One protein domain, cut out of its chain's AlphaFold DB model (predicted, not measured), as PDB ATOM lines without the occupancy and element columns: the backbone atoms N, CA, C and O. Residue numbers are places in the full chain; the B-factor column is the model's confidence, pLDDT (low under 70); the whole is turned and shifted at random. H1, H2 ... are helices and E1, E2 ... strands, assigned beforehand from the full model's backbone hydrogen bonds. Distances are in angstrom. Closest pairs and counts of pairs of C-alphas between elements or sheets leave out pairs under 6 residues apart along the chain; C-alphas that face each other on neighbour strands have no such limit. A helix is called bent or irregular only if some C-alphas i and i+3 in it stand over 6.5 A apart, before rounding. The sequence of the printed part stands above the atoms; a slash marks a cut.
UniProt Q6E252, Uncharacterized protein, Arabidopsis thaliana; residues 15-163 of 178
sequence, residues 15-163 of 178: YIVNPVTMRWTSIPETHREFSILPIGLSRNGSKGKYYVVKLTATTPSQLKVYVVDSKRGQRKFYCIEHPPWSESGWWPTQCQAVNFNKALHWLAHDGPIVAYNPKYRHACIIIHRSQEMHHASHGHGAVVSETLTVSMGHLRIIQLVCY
ATOM      1  N   TYR A  15      96.683  22.523  73.565       79.50
ATOM      2  CA  TYR A  15      96.889  21.145  73.147       79.50
ATOM      3  C   TYR A  15      97.158  21.072  71.647       79.50
ATOM      4  O   TYR A  15      96.606  21.842  70.863       79.50
ATOM      5  N   ILE A  16      98.001  20.123  71.255       78.88
ATOM      6  CA  ILE A  16      98.170  19.678  69.875       78.88
ATOM      7  C   ILE A  16      97.485  18.326  69.769       78.88
ATOM      8  O   ILE A  16      97.779  17.423  70.553       78.88
ATOM      9  N   VAL A  17      96.593  18.189  68.795       83.31
ATOM     10  CA  VAL A  17      95.873  16.943  68.542       83.31
ATOM     11  C   VAL A  17      96.456  16.288  67.302       83.31
ATOM     12  O   VAL A  17      96.550  16.916  66.248       83.31
ATOM     13  N   ASN A  18      96.865  15.028  67.427       82.25
ATOM     14  CA  ASN A  18      97.169  14.191  66.274       82.25
ATOM     15  C   ASN A  18      95.874  13.480  65.845       82.25
ATOM     16  O   ASN A  18      95.419  12.610  66.589       82.25
ATOM     17  N   PRO A  19      95.293  13.810  64.678       86.38
ATOM     18  CA  PRO A  19      94.023  13.229  64.248       86.38
ATOM     19  C   PRO A  19      94.141  11.760  63.817       86.38
ATOM     20  O   PRO A  19      93.137  11.065  63.782       86.38
ATOM     21  N   VAL A  20      95.346  11.266  63.509       88.31
ATOM     22  CA  VAL A  20      95.571   9.860  63.125       88.31
ATOM     23  C   VAL A  20      95.643   8.973  64.361       88.31
ATOM     24  O   VAL A  20      95.028   7.915  64.410       88.31
ATOM     25  N   THR A  21      96.385   9.401  65.385       90.75
ATOM     26  CA  THR A  21      96.553   8.612  66.618       90.75
ATOM     27  C   THR A  21      95.544   8.972  67.707       90.75
ATOM     28  O   THR A  21      95.608   8.397  68.788       90.75
ATOM     29  N   MET A  22      94.706   9.987  67.485       91.38
ATOM     30  CA  MET A  22      93.798  10.587  68.476       91.38
ATOM     31  C   MET A  22      94.488  11.006  69.784       91.38
ATOM     32  O   MET A  22      93.881  11.045  70.855       91.38
ATOM     33  N   ARG A  23      95.786  11.327  69.716       86.31
ATOM     34  CA  ARG A  23      96.576  11.692  70.898       86.31
ATOM     35  C   ARG A  23      96.587  13.197  71.084       86.31
ATOM     36  O   ARG A  23      96.882  13.944  70.152       86.31
ATOM     37  N   TRP A  24      96.342  13.603  72.322       86.75
ATOM     38  CA  TRP A  24      96.443  14.979  72.781       86.75
ATOM     39  C   TRP A  24      97.805  15.176  73.436       86.75
ATOM     40  O   TRP A  24      98.180  14.445  74.349       86.75
ATOM     41  N   THR A  25      98.570  16.150  72.962       80.75
ATOM     42  CA  THR A  25      99.833  16.567  73.579       80.75
ATOM     43  C   THR A  25      99.644  17.957  74.152       80.75
ATOM     44  O   THR A  25      99.365  18.898  73.409       80.75
ATOM     45  N   SER A  26      99.775  18.096  75.470       77.69
ATOM     46  CA  SER A  26      99.705  19.403  76.113       77.69
ATOM     47  C   SER A  26     100.903  20.258  75.694       77.69
ATOM     48  O   SER A  26     102.053  19.822  75.697       77.69
ATOM     49  N   ILE A  27     100.629  21.502  75.313       72.44
ATOM     50  CA  ILE A  27     101.659  22.524  75.175       72.44
ATOM     51  C   ILE A  27     101.877  23.096  76.582       72.44
ATOM     52  O   ILE A  27     100.922  23.596  77.178       72.44
ATOM     53  N   PRO A  28     103.092  23.024  77.140       65.50
ATOM     54  CA  PRO A  28     103.337  23.401  78.528       65.50
ATOM     55  C   PRO A  28     102.845  24.833  78.864       65.50
ATOM     56  O   PRO A  28     103.040  25.750  78.069       65.50
ATOM     57  N   GLU A  29     102.209  24.994  80.034       63.00
ATOM     58  CA  GLU A  29     101.365  26.133  80.462       63.00
ATOM     59  C   GLU A  29     101.867  27.532  80.028       63.00
ATOM     60  O   GLU A  29     103.003  27.937  80.286       63.00
ATOM     61  N   THR A  30     101.014  28.319  79.377       59.44
ATOM     62  CA  THR A  30     101.291  29.751  79.170       59.44
ATOM     63  C   THR A  30     100.869  30.515  80.416       59.44
ATOM     64  O   THR A  30      99.842  30.172  80.986       59.44
ATOM     65  N   HIS A  31     101.642  31.525  80.814       57.03
ATOM     66  CA  HIS A  31     101.420  32.384  81.986       57.03
ATOM     67  C   HIS A  31      99.949  32.645  82.370       57.03
ATOM     68  O   HIS A  31      99.072  32.752  81.510       57.03
ATOM     69  N   ARG A  32      99.734  32.835  83.680       54.41
ATOM     70  CA  ARG A  32      98.454  33.195  84.305       54.41
ATOM     71  C   ARG A  32      97.951  34.536  83.778       54.41
ATOM     72  O   ARG A  32      98.342  35.577  84.294       54.41
ATOM     73  N   GLU A  33      97.089  34.518  82.770       55.16
ATOM     74  CA  GLU A  33      96.391  35.718  82.319       55.16
ATOM     75  C   GLU A  33      94.933  35.421  82.011       55.16
ATOM     76  O   GLU A  33      94.585  34.384  81.447       55.16
ATOM     77  N   PHE A  34      94.094  36.362  82.430       49.12
ATOM     78  CA  PHE A  34      92.662  36.362  82.206       49.12
ATOM     79  C   PHE A  34      92.342  36.783  80.767       49.12
ATOM     80  O   PHE A  34      93.094  37.545  80.156       49.12
ATOM     81  N   SER A  35      91.158  36.353  80.321       51.44
ATOM     82  CA  SER A  35      90.374  36.868  79.188       51.44
ATOM     83  C   SER A  35      90.380  36.025  77.910       51.44
ATOM     84  O   SER A  35      91.319  35.296  77.590       51.44
ATOM     85  N   ILE A  36      89.262  36.142  77.186       55.88
ATOM     86  CA  ILE A  36      89.016  35.636  75.832       55.88
ATOM     87  C   ILE A  36      89.904  36.460  74.894       55.88
ATOM     88  O   ILE A  36      89.476  37.454  74.316       55.88
ATOM     89  N   LEU A  37      91.196  36.141  74.867       65.81
ATOM     90  CA  LEU A  37      92.172  36.889  74.091       65.81
ATOM     91  C   LEU A  37      92.264  36.309  72.683       65.81
ATOM     92  O   LEU A  37      92.286  35.083  72.526       65.81
ATOM     93  N   PRO A  38      92.392  37.162  71.660       64.69
ATOM     94  CA  PRO A  38      92.666  36.691  70.321       64.69
ATOM     95  C   PRO A  38      93.955  35.889  70.295       64.69
ATOM     96  O   PRO A  38      94.971  36.299  70.865       64.69
ATOM     97  N   ILE A  39      93.882  34.722  69.667       78.12
ATOM     98  CA  ILE A  39      94.915  33.703  69.696       78.12
ATOM     99  C   ILE A  39      95.324  33.299  68.291       78.12
ATOM    100  O   ILE A  39      94.493  33.076  67.414       78.12
ATOM    101  N   GLY A  40      96.624  33.147  68.083       76.38
ATOM    102  CA  GLY A  40      97.168  32.563  66.869       76.38
ATOM    103  C   GLY A  40      98.206  31.503  67.191       76.38
ATOM    104  O   GLY A  40      99.008  31.669  68.111       76.38
ATOM    105  N   LEU A  41      98.192  30.421  66.412       79.69
ATOM    106  CA  LEU A  41      99.181  29.354  66.480       79.69
ATOM    107  C   LEU A  41      99.905  29.256  65.138       79.69
ATOM    108  O   LEU A  41      99.309  28.907  64.119       79.69
ATOM    109  N   SER A  42     101.205  29.535  65.136       79.62
ATOM    110  CA  SER A  42     102.060  29.311  63.969       79.62
ATOM    111  C   SER A  42     103.128  28.275  64.287       79.62
ATOM    112  O   SER A  42     103.786  28.338  65.328       79.62
ATOM    113  N   ARG A  43     103.311  27.306  63.387       74.81
ATOM    114  CA  ARG A  43     104.368  26.298  63.489       74.81
ATOM    115  C   ARG A  43     105.537  26.705  62.607       74.81
ATOM    116  O   ARG A  43     105.389  26.894  61.404       74.81
ATOM    117  N   ASN A  44     106.731  26.733  63.184       71.31
ATOM    118  CA  ASN A  44     107.950  26.778  62.392       71.31
ATOM    119  C   ASN A  44     108.326  25.345  61.986       71.31
ATOM    120  O   ASN A  44     108.823  24.562  62.805       71.31
ATOM    121  N   GLY A  45     108.009  25.005  60.732       59.59
ATOM    122  CA  GLY A  45     107.959  23.642  60.193       59.59
ATOM    123  C   GLY A  45     109.199  22.772  60.422       59.59
ATOM    124  O   GLY A  45     109.050  21.565  60.568       59.59
ATOM    125  N   SER A  46     110.400  23.345  60.557       59.53
ATOM    126  CA  SER A  46     111.642  22.563  60.678       59.53
ATOM    127  C   SER A  46     112.136  22.328  62.112       59.53
ATOM    128  O   SER A  46     113.009  21.487  62.324       59.53
ATOM    129  N   LYS A  47     111.608  23.033  63.124       63.50
ATOM    130  CA  LYS A  47     112.221  23.049  64.475       63.50
ATOM    131  C   LYS A  47     111.317  22.596  65.619       63.50
ATOM    132  O   LYS A  47     111.770  22.597  66.754       63.50
ATOM    133  N   GLY A  48     110.071  22.195  65.349       68.19
ATOM    134  CA  GLY A  48     109.120  21.844  66.419       68.19
ATOM    135  C   GLY A  48     108.792  23.033  67.333       68.19
ATOM    136  O   GLY A  48     108.463  22.856  68.499       68.19
ATOM    137  N   LYS A  49     108.928  24.257  66.811       75.06
ATOM    138  CA  LYS A  49     108.615  25.485  67.543       75.06
ATOM    139  C   LYS A  49     107.212  25.948  67.196       75.06
ATOM    140  O   LYS A  49     106.886  26.089  66.014       75.06
ATOM    141  N   TYR A  50     106.438  26.213  68.233       77.62
ATOM    142  CA  TYR A  50     105.098  26.763  68.180       77.62
ATOM    143  C   TYR A  50     105.130  28.188  68.713       77.62
ATOM    144  O   TYR A  50     105.705  28.464  69.764       77.62
ATOM    145  N   TYR A  51     104.525  29.095  67.967       76.44
ATOM    146  CA  TYR A  51     104.337  30.481  68.359       76.44
ATOM    147  C   TYR A  51     102.872  30.625  68.731       76.44
ATOM    148  O   TYR A  51     102.013  30.539  67.855       76.44
ATOM    149  N   VAL A  52     102.612  30.779  70.025       77.50
ATOM    150  CA  VAL A  52     101.302  31.106  70.583       77.50
ATOM    151  C   VAL A  52     101.288  32.606  70.813       77.50
ATOM    152  O   VAL A  52     101.966  33.121  71.700       77.50
ATOM    153  N   VAL A  53     100.539  33.319  69.990       77.44
ATOM    154  CA  VAL A  53     100.379  34.766  70.119       77.44
ATOM    155  C   VAL A  53      99.058  35.034  70.807       77.44
ATOM    156  O   VAL A  53      98.043  34.489  70.380       77.44
ATOM    157  N   LYS A  54      99.083  35.852  71.856       77.69
ATOM    158  CA  LYS A  54      97.903  36.380  72.533       77.69
ATOM    159  C   LYS A  54      97.901  37.898  72.402       77.69
ATOM    160  O   LYS A  54      98.921  38.541  72.652       77.69
ATOM    161  N   LEU A  55      96.761  38.470  72.049       70.75
ATOM    162  CA  LEU A  55      96.586  39.920  72.019       70.75
ATOM    163  C   LEU A  55      95.799  40.361  73.242       70.75
ATOM    164  O   LEU A  55      94.733  39.814  73.499       70.75
ATOM    165  N   THR A  56      96.304  41.330  74.002       68.12
ATOM    166  CA  THR A  56      95.639  41.815  75.217       68.12
ATOM    167  C   THR A  56      94.693  42.963  74.900       68.12
ATOM    168  O   THR A  56      95.131  44.056  74.568       68.12
ATOM    169  N   ALA A  57      93.386  42.737  75.065       59.84
ATOM    170  CA  ALA A  57      92.364  43.758  74.808       59.84
ATOM    171  C   ALA A  57      92.556  45.041  75.646       59.84
ATOM    172  O   ALA A  57      92.239  46.133  75.188       59.84
ATOM    173  N   THR A  58      93.110  44.921  76.858       61.66
ATOM    174  CA  THR A  58      93.334  46.047  77.785       61.66
ATOM    175  C   THR A  58      94.478  46.974  77.385       61.66
ATOM    176  O   THR A  58      94.563  48.081  77.904       61.66
ATOM    177  N   THR A  59      95.382  46.530  76.512       67.19
ATOM    178  CA  THR A  59      96.537  47.306  76.050       67.19
ATOM    179  C   THR A  59      96.652  47.133  74.534       67.19
ATOM    180  O   THR A  59      97.408  46.283  74.068       67.19
ATOM    181  N   PRO A  60      95.896  47.921  73.739       64.00
ATOM    182  CA  PRO A  60      95.804  47.784  72.279       64.00
ATOM    183  C   PRO A  60      97.095  48.156  71.533       64.00
ATOM    184  O   PRO A  60      97.096  48.230  70.311       64.00
ATOM    185  N   SER A  61      98.175  48.412  72.268       70.56
ATOM    186  CA  SER A  61      99.541  48.659  71.814       70.56
ATOM    187  C   SER A  61     100.496  47.511  72.167       70.56
ATOM    188  O   SER A  61     101.706  47.649  72.000       70.56
ATOM    189  N   GLN A  62      99.998  46.394  72.715       73.62
ATOM    190  CA  GLN A  62     100.828  45.281  73.172       73.62
ATOM    191  C   GLN A  62     100.357  43.924  72.639       73.62
ATOM    192  O   GLN A  62      99.222  43.483  72.829       73.62
ATOM    193  N   LEU A  63     101.309  43.200  72.056       74.69
ATOM    194  CA  LEU A  63     101.168  41.826  71.599       74.69
ATOM    195  C   LEU A  63     102.025  40.907  72.481       74.69
ATOM    196  O   LEU A  63     103.255  41.013  72.508       74.69
ATOM    197  N   LYS A  64     101.395  39.968  73.191       75.56
ATOM    198  CA  LYS A  64     102.093  38.987  74.034       75.56
ATOM    199  C   LYS A  64     102.371  37.721  73.240       75.56
ATOM    200  O   LYS A  64     101.468  36.965  72.882       75.56
ATOM    201  N   VAL A  65     103.643  37.454  72.980       74.38
ATOM    202  CA  VAL A  65     104.087  36.274  72.236       74.38
ATOM    203  C   VAL A  65     104.706  35.260  73.180       74.38
ATOM    204  O   VAL A  65     105.737  35.500  73.809       74.38
ATOM    205  N   TYR A  66     104.120  34.072  73.197       74.81
ATOM    206  CA  TYR A  66     104.665  32.894  73.846       74.81
ATOM    207  C   TYR A  66     105.245  31.973  72.779       74.81
ATOM    208  O   TYR A  66     104.541  31.454  71.915       74.81
ATOM    209  N   VAL A  67     106.550  31.746  72.834       72.75
ATOM    210  CA  VAL A  67     107.225  30.783  71.965       72.75
ATOM    211  C   VAL A  67     107.472  29.520  72.762       72.75
ATOM    212  O   VAL A  67     108.197  29.537  73.759       72.75
ATOM    213  N   VAL A  68     106.888  28.422  72.304       71.38
ATOM    214  CA  VAL A  68     107.052  27.103  72.904       71.38
ATOM    215  C   VAL A  68     107.849  26.219  71.958       71.38
ATOM    216  O   VAL A  68     107.448  25.959  70.824       71.38
ATOM    217  N   ASP A  69     109.000  25.749  72.419       69.88
ATOM    218  CA  ASP A  69     109.758  24.702  71.743       69.88
ATOM    219  C   ASP A  69     109.248  23.342  72.234       69.88
ATOM    220  O   ASP A  69     109.563  22.921  73.347       69.88
ATOM    221  N   SER A  70     108.439  22.652  71.425       65.56
ATOM    222  CA  SER A  70     107.842  21.378  71.842       65.56
ATOM    223  C   SER A  70     108.863  20.249  71.943       65.56
ATOM    224  O   SER A  70     108.567  19.234  72.559       65.56
ATOM    225  N   LYS A  71     110.038  20.386  71.313       68.19
ATOM    226  CA  LYS A  71     111.103  19.376  71.385       68.19
ATOM    227  C   LYS A  71     111.925  19.533  72.656       68.19
ATOM    228  O   LYS A  71     112.348  18.542  73.232       68.19
ATOM    229  N   ARG A  72     112.185  20.777  73.066       66.81
ATOM    230  CA  ARG A  72     113.049  21.092  74.215       66.81
ATOM    231  C   ARG A  72     112.283  21.385  75.502       66.81
ATOM    232  O   ARG A  72     112.913  21.590  76.530       66.81
ATOM    233  N   GLY A  73     110.957  21.517  75.439       64.19
ATOM    234  CA  GLY A  73     110.134  21.993  76.557       64.19
ATOM    235  C   GLY A  73     110.428  23.444  76.971       64.19
ATOM    236  O   GLY A  73     109.885  23.925  77.963       64.19
ATOM    237  N   GLN A  74     111.285  24.152  76.226       64.31
ATOM    238  CA  GLN A  74     111.721  25.507  76.544       64.31
ATOM    239  C   GLN A  74     110.662  26.529  76.133       64.31
ATOM    240  O   GLN A  74     110.103  26.465  75.033       64.31
ATOM    241  N   ARG A  75     110.432  27.505  77.012       70.88
ATOM    242  CA  ARG A  75     109.483  28.600  76.809       70.88
ATOM    243  C   ARG A  75     110.239  29.915  76.723       70.88
ATOM    244  O   ARG A  75     111.166  30.150  77.495       70.88
ATOM    245  N   LYS A  76     109.837  30.776  75.795       75.38
ATOM    246  CA  LYS A  76     110.260  32.177  75.765       75.38
ATOM    247  C   LYS A  76     109.033  33.065  75.708       75.38
ATOM    248  O   LYS A  76     108.102  32.779  74.958       75.38
ATOM    249  N   PHE A  77     109.051  34.119  76.507       75.94
ATOM    250  CA  PHE A  77     108.020  35.140  76.527       75.94
ATOM    251  C   PHE A  77     108.580  36.426  75.933       75.94
ATOM    252  O   PHE A  77     109.706  36.813  76.246       75.94
ATOM    253  N   TYR A  78     107.786  37.065  75.084       76.75
ATOM    254  CA  TYR A  78     108.075  38.374  74.526       76.75
ATOM    255  C   TYR A  78     106.823  39.238  74.640       76.75
ATOM    256  O   TYR A  78     105.735  38.805  74.258       76.75
ATOM    257  N   CYS A  79     106.987  40.462  75.128       79.06
ATOM    258  CA  CYS A  79     106.010  41.522  74.932       79.06
ATOM    259  C   CYS A  79     106.495  42.363  73.751       79.06
ATOM    260  O   CYS A  79     107.652  42.786  73.742       79.06
ATOM    261  N   ILE A  80     105.656  42.533  72.738       78.50
ATOM    262  CA  ILE A  80     105.949  43.374  71.582       78.50
ATOM    263  C   ILE A  80     105.045  44.588  71.682       78.50
ATOM    264  O   ILE A  80     103.825  44.455  71.600       78.50
ATOM    265  N   GLU A  81     105.656  45.751  71.855       79.44
ATOM    266  CA  GLU A  81     104.943  47.018  71.802       79.44
ATOM    267  C   GLU A  81     104.818  47.482  70.353       79.44
ATOM    268  O   GLU A  81     105.711  47.273  69.529       79.44
ATOM    269  N   HIS A  82     103.690  48.089  70.031       73.81
ATOM    270  CA  HIS A  82     103.416  48.680  68.734       73.81
ATOM    271  C   HIS A  82     102.501  49.896  68.914       73.81
ATOM    272  O   HIS A  82     101.789  49.989  69.919       73.81
ATOM    273  N   PRO A  83     102.474  50.832  67.952       73.06
ATOM    274  CA  PRO A  83     101.482  51.896  67.961       73.06
ATOM    275  C   PRO A  83     100.064  51.309  68.026       73.06
ATOM    276  O   PRO A  83      99.823  50.259  67.416       73.06
ATOM    277  N   PRO A  84      99.129  51.945  68.751       69.88
ATOM    278  CA  PRO A  84      97.744  51.507  68.750       69.88
ATOM    279  C   PRO A  84      97.220  51.512  67.311       69.88
ATOM    280  O   PRO A  84      97.306  52.511  66.605       69.88
ATOM    281  N   TRP A  85      96.701  50.371  66.870       71.06
ATOM    282  CA  TRP A  85      96.087  50.213  65.546       71.06
ATOM    283  C   TRP A  85      94.680  50.821  65.469       71.06
ATOM    284  O   TRP A  85      94.151  50.955  64.372       71.06
ATOM    285  N   SER A  86      94.100  51.174  66.623       66.06
ATOM    286  CA  SER A  86      92.770  51.755  66.792       66.06
ATOM    287  C   SER A  86      92.758  52.734  67.957       66.06
ATOM    288  O   SER A  86      93.366  52.461  68.995       66.06
ATOM    289  N   GLU A  87      91.976  53.803  67.838       66.25
ATOM    290  CA  GLU A  87      91.624  54.678  68.963       66.25
ATOM    291  C   GLU A  87      90.643  54.002  69.938       66.25
ATOM    292  O   GLU A  87      90.639  54.293  71.131       66.25
ATOM    293  N   SER A  88      89.836  53.056  69.442       63.22
ATOM    294  CA  SER A  88      88.744  52.408  70.185       63.22
ATOM    295  C   SER A  88      89.146  51.137  70.950       63.22
ATOM    296  O   SER A  88      88.318  50.514  71.615       63.22
ATOM    297  N   GLY A  89      90.430  50.771  70.915       63.66
ATOM    298  CA  GLY A  89      90.952  49.564  71.558       63.66
ATOM    299  C   GLY A  89      91.028  48.354  70.623       63.66
ATOM    300  O   GLY A  89      90.819  48.450  69.420       63.66
ATOM    301  N   TRP A  90      91.404  47.193  71.168       70.19
ATOM    302  CA  TRP A  90      91.605  45.976  70.381       70.19
ATOM    303  C   TRP A  90      90.439  45.007  70.553       70.19
ATOM    304  O   TRP A  90      90.270  44.408  71.618       70.19
ATOM    305  N   TRP A  91      89.696  44.796  69.470       75.00
ATOM    306  CA  TRP A  91      88.723  43.717  69.368       75.00
ATOM    307  C   TRP A  91      88.697  43.178  67.939       75.00
ATOM    308  O   TRP A  91      88.346  43.927  67.029       75.00
ATOM    309  N   PRO A  92      89.085  41.921  67.684       77.19
ATOM    310  CA  PRO A  92      88.970  41.374  66.350       77.19
ATOM    311  C   PRO A  92      87.556  40.872  66.088       77.19
ATOM    312  O   PRO A  92      86.845  40.439  66.995       77.19
ATOM    313  N   THR A  93      87.188  40.837  64.814       79.81
ATOM    314  CA  THR A  93      85.963  40.175  64.343       79.81
ATOM    315  C   THR A  93      85.996  38.672  64.631       79.81
ATOM    316  O   THR A  93      84.961  38.049  64.850       79.81
ATOM    317  N   GLN A  94      87.197  38.086  64.690       85.69
ATOM    318  CA  GLN A  94      87.437  36.681  65.008       85.69
ATOM    319  C   GLN A  94      88.562  36.541  66.034       85.69
ATOM    320  O   GLN A  94      89.666  37.056  65.854       85.69
ATOM    321  N   CYS A  95      88.319  35.784  67.107       81.81
ATOM    322  CA  CYS A  95      89.346  35.539  68.124       81.81
ATOM    323  C   CYS A  95      90.517  34.705  67.582       81.81
ATOM    324  O   CYS A  95      91.649  34.870  68.028       81.81
ATOM    325  N   GLN A  96      90.275  33.803  66.630       86.44
ATOM    326  CA  GLN A  96      91.329  32.970  66.062       86.44
ATOM    327  C   GLN A  96      92.022  33.671  64.891       86.44
ATOM    328  O   GLN A  96      91.372  34.161  63.973       86.44
ATOM    329  N   ALA A  97      93.353  33.653  64.902       89.56
ATOM    330  CA  ALA A  97      94.160  34.169  63.810       89.56
ATOM    331  C   ALA A  97      94.057  33.288  62.563       89.56
ATOM    332  O   ALA A  97      94.172  32.059  62.638       89.56
ATOM    333  N   VAL A  98      93.992  33.929  61.404       92.44
ATOM    334  CA  VAL A  98      94.132  33.288  60.101       92.44
ATOM    335  C   VAL A  98      95.616  33.143  59.773       92.44
ATOM    336  O   VAL A  98      96.366  34.120  59.737       92.44
ATOM    337  N   ASN A  99      96.069  31.913  59.535       89.88
ATOM    338  CA  ASN A  99      97.446  31.662  59.118       89.88
ATOM    339  C   ASN A  99      97.561  31.794  57.595       89.88
ATOM    340  O   ASN A  99      96.954  31.024  56.853       89.88
ATOM    341  N   PHE A 100      98.357  32.754  57.134       91.62
ATOM    342  CA  PHE A 100      98.602  33.005  55.718       91.62
ATOM    343  C   PHE A 100     100.065  33.397  55.512       91.62
ATOM    344  O   PHE A 100     100.614  34.193  56.267       91.62
ATOM    345  N   ASN A 101     100.737  32.805  54.522       89.19
ATOM    346  CA  ASN A 101     102.148  33.079  54.216       89.19
ATOM    347  C   ASN A 101     103.084  33.113  55.454       89.19
ATOM    348  O   ASN A 101     103.933  33.993  55.609       89.19
ATOM    349  N   LYS A 102     102.918  32.141  56.367       87.50
ATOM    350  CA  LYS A 102     103.687  31.994  57.624       87.50
ATOM    351  C   LYS A 102     103.483  33.123  58.649       87.50
ATOM    352  O   LYS A 102     104.206  33.159  59.647       87.50
ATOM    353  N   ALA A 103     102.508  34.003  58.442       90.06
ATOM    354  CA  ALA A 103     102.100  35.036  59.380       90.06
ATOM    355  C   ALA A 103     100.678  34.779  59.899       90.06
ATOM    356  O   ALA A 103      99.830  34.194  59.223       90.06
ATOM    357  N   LEU A 104     100.445  35.193  61.137       90.88
ATOM    358  CA  LEU A 104      99.154  35.150  61.811       90.88
ATOM    359  C   LEU A 104      98.457  36.482  61.579       90.88
ATOM    360  O   LEU A 104      99.068  37.512  61.844       90.88
ATOM    361  N   HIS A 105      97.225  36.451  61.090       91.38
ATOM    362  CA  HIS A 105      96.455  37.640  60.751       91.38
ATOM    363  C   HIS A 105      95.159  37.688  61.550       91.38
ATOM    364  O   HIS A 105      94.490  36.669  61.713       91.38
ATOM    365  N   TRP A 106      94.782  38.878  61.989       88.88
ATOM    366  CA  TRP A 106      93.511  39.158  62.643       88.88
ATOM    367  C   TRP A 106      92.881  40.371  61.976       88.88
ATOM    368  O   TRP A 106      93.577  41.340  61.687       88.88
ATOM    369  N   LEU A 107      91.572  40.324  61.753       87.88
ATOM    370  CA  LEU A 107      90.809  41.481  61.305       87.88
ATOM    371  C   LEU A 107      90.253  42.200  62.530       87.88
ATOM    372  O   LEU A 107      89.498  41.603  63.296       87.88
ATOM    373  N   ALA A 108      90.654  43.453  62.724       82.12
ATOM    374  CA  ALA A 108      90.127  44.307  63.777       82.12
ATOM    375  C   ALA A 108      88.694  44.750  63.439       82.12
ATOM    376  O   ALA A 108      88.359  44.934  62.270       82.12
ATOM    377  N   HIS A 109      87.846  44.928  64.451       77.56
ATOM    378  CA  HIS A 109      86.448  45.338  64.280       77.56
ATOM    379  C   HIS A 109      86.305  46.744  63.677       77.56
ATOM    380  O   HIS A 109      85.352  47.031  62.959       77.56
ATOM    381  N   ASP A 110      87.257  47.625  63.962       75.19
ATOM    382  CA  ASP A 110      87.355  48.969  63.396       75.19
ATOM    383  C   ASP A 110      88.063  48.993  62.027       75.19
ATOM    384  O   ASP A 110      88.072  50.011  61.337       75.19
ATOM    385  N   GLY A 111      88.593  47.845  61.595       78.19
ATOM    386  CA  GLY A 111      88.917  47.550  60.209       78.19
ATOM    387  C   GLY A 111      90.341  47.140  59.831       78.19
ATOM    388  O   GLY A 111      90.461  46.357  58.889       78.19
ATOM    389  N   PRO A 112      91.440  47.590  60.459       85.38
ATOM    390  CA  PRO A 112      92.768  47.176  60.011       85.38
ATOM    391  C   PRO A 112      92.983  45.661  60.150       85.38
ATOM    392  O   PRO A 112      92.445  45.004  61.045       85.38
ATOM    393  N   ILE A 113      93.828  45.099  59.281       88.62
ATOM    394  CA  ILE A 113      94.356  43.747  59.484       88.62
ATOM    395  C   ILE A 113      95.667  43.860  60.255       88.62
ATOM    396  O   ILE A 113      96.614  44.517  59.819       88.62
ATOM    397  N   VAL A 114      95.743  43.162  61.380       86.44
ATOM    398  CA  VAL A 114      96.959  43.017  62.176       86.44
ATOM    399  C   VAL A 114      97.639  41.718  61.788       86.44
ATOM    400  O   VAL A 114      97.012  40.661  61.826       86.44
ATOM    401  N   ALA A 115      98.925  41.774  61.455       89.31
ATOM    402  CA  ALA A 115      99.713  40.608  61.092       89.31
ATOM    403  C   ALA A 115     100.957  40.450  61.977       89.31
ATOM    404  O   ALA A 115     101.750  41.375  62.145       89.31
ATOM    405  N   TYR A 116     101.180  39.241  62.487       86.81
ATOM    406  CA  TYR A 116     102.404  38.856  63.184       86.81
ATOM    407  C   TYR A 116     103.130  37.749  62.426       86.81
ATOM    408  O   TYR A 116     102.607  36.646  62.242       86.81
ATOM    409  N   ASN A 117     104.379  38.007  62.040       88.06
ATOM    410  CA  ASN A 117     105.247  36.990  61.459       88.06
ATOM    411  C   ASN A 117     106.381  36.631  62.436       88.06
ATOM    412  O   ASN A 117     107.250  37.469  62.706       88.06
ATOM    413  N   PRO A 118     106.469  35.366  62.891       82.12
ATOM    414  CA  PRO A 118     107.568  34.881  63.724       82.12
ATOM    415  C   PRO A 118     108.981  35.144  63.177       82.12
ATOM    416  O   PRO A 118     109.942  35.154  63.949       82.12
ATOM    417  N   LYS A 119     109.136  35.323  61.857       84.00
ATOM    418  CA  LYS A 119     110.412  35.669  61.211       84.00
ATOM    419  C   LYS A 119     110.928  37.035  61.664       84.00
ATOM    420  O   LYS A 119     112.130  37.163  61.873       84.00
ATOM    421  N   TYR A 120     110.037  38.010  61.848       81.75
ATOM    422  CA  TYR A 120     110.401  39.392  62.181       81.75
ATOM    423  C   TYR A 120     110.455  39.662  63.689       81.75
ATOM    424  O   TYR A 120     110.919  40.724  64.071       81.75
ATOM    425  N   ARG A 121     110.057  38.681  64.524       69.12
ATOM    426  CA  ARG A 121     110.193  38.539  65.998       69.12
ATOM    427  C   ARG A 121     109.729  39.685  66.910       69.12
ATOM    428  O   ARG A 121     109.336  39.377  68.028       69.12
ATOM    429  N   HIS A 122     109.735  40.935  66.463       70.88
ATOM    430  CA  HIS A 122     109.556  42.144  67.269       70.88
ATOM    431  C   HIS A 122     108.668  43.188  66.588       70.88
ATOM    432  O   HIS A 122     108.619  44.324  67.034       70.88
ATOM    433  N   ALA A 123     107.980  42.821  65.507       75.06
ATOM    434  CA  ALA A 123     107.115  43.740  64.789       75.06
ATOM    435  C   ALA A 123     105.771  43.087  64.476       75.06
ATOM    436  O   ALA A 123     105.710  41.940  64.017       75.06
ATOM    437  N   CYS A 124     104.713  43.857  64.707       78.75
ATOM    438  CA  CYS A 124     103.422  43.650  64.074       78.75
ATOM    439  C   CYS A 124     103.370  44.515  62.818       78.75
ATOM    440  O   CYS A 124     103.900  45.625  62.801       78.75
ATOM    441  N   ILE A 125     102.739  44.004  61.771       84.44
ATOM    442  CA  ILE A 125     102.446  44.767  60.562       84.44
ATOM    443  C   ILE A 125     100.969  45.134  60.629       84.44
ATOM    444  O   ILE A 125     100.127  44.259  60.836       84.44
ATOM    445  N   ILE A 126     100.671  46.418  60.469       84.50
ATOM    446  CA  ILE A 126      99.304  46.928  60.384       84.50
ATOM    447  C   ILE A 126      99.027  47.194  58.909       84.50
ATOM    448  O   ILE A 126      99.747  47.948  58.257       84.50
ATOM    449  N   ILE A 127      98.006  46.535  58.377       87.44
ATOM    450  CA  ILE A 127      97.554  46.710  57.002       87.44
ATOM    451  C   ILE A 127      96.260  47.513  57.078       87.44
ATOM    452  O   ILE A 127      95.201  46.981  57.419       87.44
ATOM    453  N   HIS A 128      96.371  48.811  56.801       83.62
ATOM    454  CA  HIS A 128      95.218  49.699  56.717       83.62
ATOM    455  C   HIS A 128      94.397  49.378  55.466       83.62
ATOM    456  O   HIS A 128      94.953  49.056  54.412       83.62
ATOM    457  N   ARG A 129      93.071  49.455  55.591       80.56
ATOM    458  CA  ARG A 129      92.137  49.274  54.476       80.56
ATOM    459  C   ARG A 129      91.779  50.632  53.878       80.56
ATOM    460  O   ARG A 129      91.885  51.656  54.551       80.56
ATOM    461  N   SER A 130      91.356  50.641  52.616       76.50
ATOM    462  CA  SER A 130      90.722  51.833  52.050       76.50
ATOM    463  C   SER A 130      89.395  52.101  52.765       76.50
ATOM    464  O   SER A 130      88.723  51.170  53.213       76.50
ATOM    465  N   GLN A 131      89.001  53.376  52.847       71.44
ATOM    466  CA  GLN A 131      87.744  53.784  53.487       71.44
ATOM    467  C   GLN A 131      86.519  53.081  52.884       71.44
ATOM    468  O   GLN A 131      85.579  52.767  53.605       71.44
ATOM    469  N   GLU A 132      86.550  52.775  51.587       68.81
ATOM    470  CA  GLU A 132      85.476  52.070  50.877       68.81
ATOM    471  C   GLU A 132      85.209  50.668  51.442       68.81
ATOM    472  O   GLU A 132      84.073  50.203  51.423       68.81
ATOM    473  N   MET A 133      86.230  50.017  52.010       70.38
ATOM    474  CA  MET A 133      86.129  48.686  52.614       70.38
ATOM    475  C   MET A 133      85.704  48.715  54.091       70.38
ATOM    476  O   MET A 133      85.676  47.667  54.731       70.38
ATOM    477  N   HIS A 134      85.447  49.886  54.679       70.31
ATOM    478  CA  HIS A 134      85.068  50.005  56.088       70.31
ATOM    479  C   HIS A 134      83.555  49.881  56.267       70.31
ATOM    480  O   HIS A 134      82.797  50.409  55.468       70.31
ATOM    481  N   HIS A 135      83.101  49.311  57.389       65.31
ATOM    482  CA  HIS A 135      81.673  49.242  57.741       65.31
ATOM    483  C   HIS A 135      80.926  50.577  57.584       65.31
ATOM    484  O   HIS A 135      79.777  50.601  57.149       65.31
ATOM    485  N   ALA A 136      81.588  51.688  57.924       63.38
ATOM    486  CA  ALA A 136      81.017  53.029  57.860       63.38
ATOM    487  C   ALA A 136      80.681  53.499  56.429       63.38
ATOM    488  O   ALA A 136      79.871  54.412  56.279       63.38
ATOM    489  N   SER A 137      81.253  52.885  55.384       64.69
ATOM    490  CA  SER A 137      80.988  53.254  53.986       64.69
ATOM    491  C   SER A 137      79.601  52.817  53.502       64.69
ATOM    492  O   SER A 137      79.074  53.397  52.557       64.69
ATOM    493  N   HIS A 138      78.970  51.839  54.164       68.44
ATOM    494  CA  HIS A 138      77.680  51.283  53.740       68.44
ATOM    495  C   HIS A 138      76.461  52.136  54.134       68.44
ATOM    496  O   HIS A 138      75.350  51.822  53.709       68.44
ATOM    497  N   GLY A 139      76.643  53.221  54.893       66.62
ATOM    498  CA  GLY A 139      75.567  54.136  55.286       66.62
ATOM    499  C   GLY A 139      74.850  53.760  56.591       66.62
ATOM    500  O   GLY A 139      74.959  52.648  57.112       66.62
ATOM    501  N   HIS A 140      74.122  54.731  57.148       66.25
ATOM    502  CA  HIS A 140      73.479  54.619  58.458       66.25
ATOM    503  C   HIS A 140      72.305  53.625  58.391       66.25
ATOM    504  O   HIS A 140      71.253  53.935  57.839       66.25
ATOM    505  N   GLY A 141      72.486  52.421  58.937       73.19
ATOM    506  CA  GLY A 141      71.442  51.390  59.021       73.19
ATOM    507  C   GLY A 141      71.845  50.019  58.484       73.19
ATOM    508  O   GLY A 141      71.188  49.039  58.823       73.19
ATOM    509  N   ALA A 142      72.926  49.916  57.705       79.69
ATOM    510  CA  ALA A 142      73.434  48.624  57.259       79.69
ATOM    511  C   ALA A 142      74.001  47.813  58.439       79.69
ATOM    512  O   ALA A 142      74.826  48.306  59.211       79.69
ATOM    513  N   VAL A 143      73.590  46.551  58.562       81.88
ATOM    514  CA  VAL A 143      74.231  45.576  59.454       81.88
ATOM    515  C   VAL A 143      75.320  44.876  58.658       81.88
ATOM    516  O   VAL A 143      75.028  44.201  57.670       81.88
ATOM    517  N   VAL A 144      76.572  45.037  59.081       80.38
ATOM    518  CA  VAL A 144      77.731  44.453  58.399       80.38
ATOM    519  C   VAL A 144      78.383  43.406  59.291       80.38
ATOM    520  O   VAL A 144      78.630  43.645  60.473       80.38
ATOM    521  N   SER A 145      78.660  42.237  58.724       83.94
ATOM    522  CA  SER A 145      79.452  41.186  59.354       83.94
ATOM    523  C   SER A 145      80.665  40.884  58.489       83.94
ATOM    524  O   SER A 145      80.539  40.665  57.286       83.94
ATOM    525  N   GLU A 146      81.843  40.866  59.107       87.94
ATOM    526  CA  GLU A 146      83.104  40.628  58.418       87.94
ATOM    527  C   GLU A 146      83.823  39.398  58.944       87.94
ATOM    528  O   GLU A 146      83.802  39.080  60.134       87.94
ATOM    529  N   THR A 147      84.515  38.713  58.044       89.31
ATOM    530  CA  THR A 147      85.334  37.553  58.377       89.31
ATOM    531  C   THR A 147      86.598  37.544  57.536       89.31
ATOM    532  O   THR A 147      86.543  37.638  56.308       89.31
ATOM    533  N   LEU A 148      87.746  37.399  58.198       92.50
ATOM    534  CA  LEU A 148      89.024  37.186  57.537       92.50
ATOM    535  C   LEU A 148      89.166  35.708  57.172       92.50
ATOM    536  O   LEU A 148      88.857  34.816  57.961       92.50
ATOM    537  N   THR A 149      89.656  35.425  55.973       93.38
ATOM    538  CA  THR A 149      89.813  34.051  55.495       93.38
ATOM    539  C   THR A 149      90.926  33.932  54.461       93.38
ATOM    540  O   THR A 149      91.442  34.929  53.953       93.38
ATOM    541  N   VAL A 150      91.299  32.697  54.135       92.62
ATOM    542  CA  VAL A 150      92.147  32.387  52.982       92.62
ATOM    543  C   VAL A 150      91.291  31.671  51.955       92.62
ATOM    544  O   VAL A 150      90.722  30.618  52.233       92.62
ATOM    545  N   SER A 151      91.219  32.227  50.752       91.06
ATOM    546  CA  SER A 151      90.502  31.620  49.634       91.06
ATOM    547  C   SER A 151      91.283  31.829  48.345       91.06
ATOM    548  O   SER A 151      91.805  32.918  48.085       91.06
ATOM    549  N   MET A 152      91.393  30.758  47.555       90.75
ATOM    550  CA  MET A 152      92.128  30.733  46.286       90.75
ATOM    551  C   MET A 152      93.594  31.186  46.412       90.75
ATOM    552  O   MET A 152      94.121  31.834  45.521       90.75
ATOM    553  N   GLY A 153      94.253  30.896  47.540       91.44
ATOM    554  CA  GLY A 153      95.646  31.302  47.767       91.44
ATOM    555  C   GLY A 153      95.842  32.776  48.144       91.44
ATOM    556  O   GLY A 153      96.980  33.226  48.242       91.44
ATOM    557  N   HIS A 154      94.763  33.512  48.413       91.94
ATOM    558  CA  HIS A 154      94.812  34.912  48.828       91.94
ATOM    559  C   HIS A 154      94.175  35.107  50.202       91.94
ATOM    560  O   HIS A 154      93.196  34.440  50.544       91.94
ATOM    561  N   LEU A 155      94.707  36.060  50.969       92.94
ATOM    562  CA  LEU A 155      94.030  36.592  52.146       92.94
ATOM    563  C   LEU A 155      92.841  37.438  51.678       92.94
ATOM    564  O   LEU A 155      93.006  38.313  50.829       92.94
ATOM    565  N   ARG A 156      91.647  37.158  52.197       91.69
ATOM    566  CA  ARG A 156      90.406  37.831  51.806       91.69
ATOM    567  C   ARG A 156      89.592  38.216  53.030       91.69
ATOM    568  O   ARG A 156      89.636  37.529  54.047       91.69
ATOM    569  N   ILE A 157      88.810  39.277  52.887       90.31
ATOM    570  CA  ILE A 157      87.735  39.624  53.814       90.31
ATOM    571  C   ILE A 157      86.427  39.303  53.101       90.31
ATOM    572  O   ILE A 157      86.211  39.748  51.975       90.31
ATOM    573  N   ILE A 158      85.579  38.504  53.736       88.31
ATOM    574  CA  ILE A 158      84.191  38.327  53.317       88.31
ATOM    575  C   ILE A 158      83.368  39.319  54.126       88.31
ATOM    576  O   ILE A 158      83.428  39.290  55.355       88.31
ATOM    577  N   GLN A 159      82.628  40.182  53.435       87.56
ATOM    578  CA  GLN A 159      81.692  41.124  54.039       87.56
ATOM    579  C   GLN A 159      80.272  40.678  53.680       87.56
ATOM    580  O   GLN A 159      79.946  40.517  52.504       87.56
ATOM    581  N   LEU A 160      79.436  40.465  54.689       86.00
ATOM    582  CA  LEU A 160      77.999  40.290  54.531       86.00
ATOM    583  C   LEU A 160      77.323  41.587  54.965       86.00
ATOM    584  O   LEU A 160      77.428  41.971  56.129       86.00
ATOM    585  N   VAL A 161      76.639  42.245  54.032       85.88
ATOM    586  CA  VAL A 161      75.959  43.525  54.261       85.88
ATOM    587  C   VAL A 161      74.457  43.302  54.148       85.88
ATOM    588  O   VAL A 161      73.963  42.875  53.106       85.88
ATOM    589  N   CYS A 162      73.733  43.581  55.226       83.94
ATOM    590  CA  CYS A 162      72.281  43.534  55.268       83.94
ATOM    591  C   CYS A 162      71.741  44.955  55.407       83.94
ATOM    592  O   CYS A 162      71.993  45.627  56.409       83.94
ATOM    593  N   TYR A 163      71.000  45.411  54.401       82.50
ATOM    594  CA  TYR A 163      70.289  46.679  54.464       82.50
ATOM    595  C   TYR A 163      68.901  46.465  55.070       82.50
ATOM    596  O   TYR A 163      68.250  45.464  54.752       82.50
TER     597      TYR A 163
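What this domain is: This is residues 15 to 163 of the 178 residues of an uncharacterized protein of Arabidopsis thaliana (UniProt Q6E252). Two twisted four-stranded sheets, E3 to E6 and E7 to E10, lie partly face to face as a sandwich. The small hairpin E1 and E2 lies near one end of the first sheet, and the long hairpin E11 and E12, bent along its way, runs from beside E7 and E8 out to the opposite end of the model, where the short helix H1 lies. The printed part has 149 residues with twelve named strands and one named helix, E1 to E10, H1, E11, E12, and is mostly strand; each sheet is antiparallel with its strands in chain order. It is compact, with a radius of gyration of the C-alphas of 16.8 A, but elongated, spanning 53 by 35 by 27 A.

How they stand to each other: Start with E1, residues 15 to 18, and E2, residues 23 to 27, an antiparallel hairpin with N 16 and O 25 within hydrogen-bond range at 2.8 A. Next come E3, residues 39 to 44, E4, 49 to 55, E5, 62 to 69, and E6, 75 to 81, a meander, each strand the antiparallel neighbour of the one before, in hairpins. Look there for N 42 and O 51 at 3.0 A, N 52 and O 66 at 2.8 A, and N 65 and O 78 at 2.8 A. The closest C-alphas of E2 and E5 are those of Ile 27 and Val 68, 7.4 A apart. The second meander of hairpins is E7, residues 98 to 100, E8, 103 to 107, E9, 113 to 116, and E10, 124 to 127, with N 98 and O 105 at 2.8 A, N 106 and O 114 at 2.9 A, and N 115 and O 125 at 2.8 A. The two meanders form the sandwich, two sheets face to face, with strands at 32 degrees; the closest C-alphas of E3 and E8, Gly 40 and Leu 104, are 6.0 A apart. H1, residues 135 to 138, is on neither sheet and is too short for an O i to N i+4 pair. E11, residues 143 to 151, and E12, 154 to 162, form a hairpin, with N 147 and O 158 at 3.0 A. E11 bends by 56 degrees at Leu 148, whose C-alpha is 6.0 A from that of Leu 107, the closest pair of E11 and E8.

Where its parts are: Find C-alpha 15 at (96.889, 21.145, 73.147), where E1 begins. E5 runs 22.5 A from C-alpha 62 at (100.828, 45.281, 73.172). E11 spans 23.6 A, and E12 25.0 A, ending at C-alpha 162 at (72.281, 43.534, 55.268).

The domain as a whole: The C-alphas farthest apart, Arg 72 and His 140, are 54.2 A apart. The printed part has no cut; its long links are E2 to E3 and E6 to E7. Mean pLDDT of the printed part is 77.0, with 39 residues under 70, among them 28 to 38.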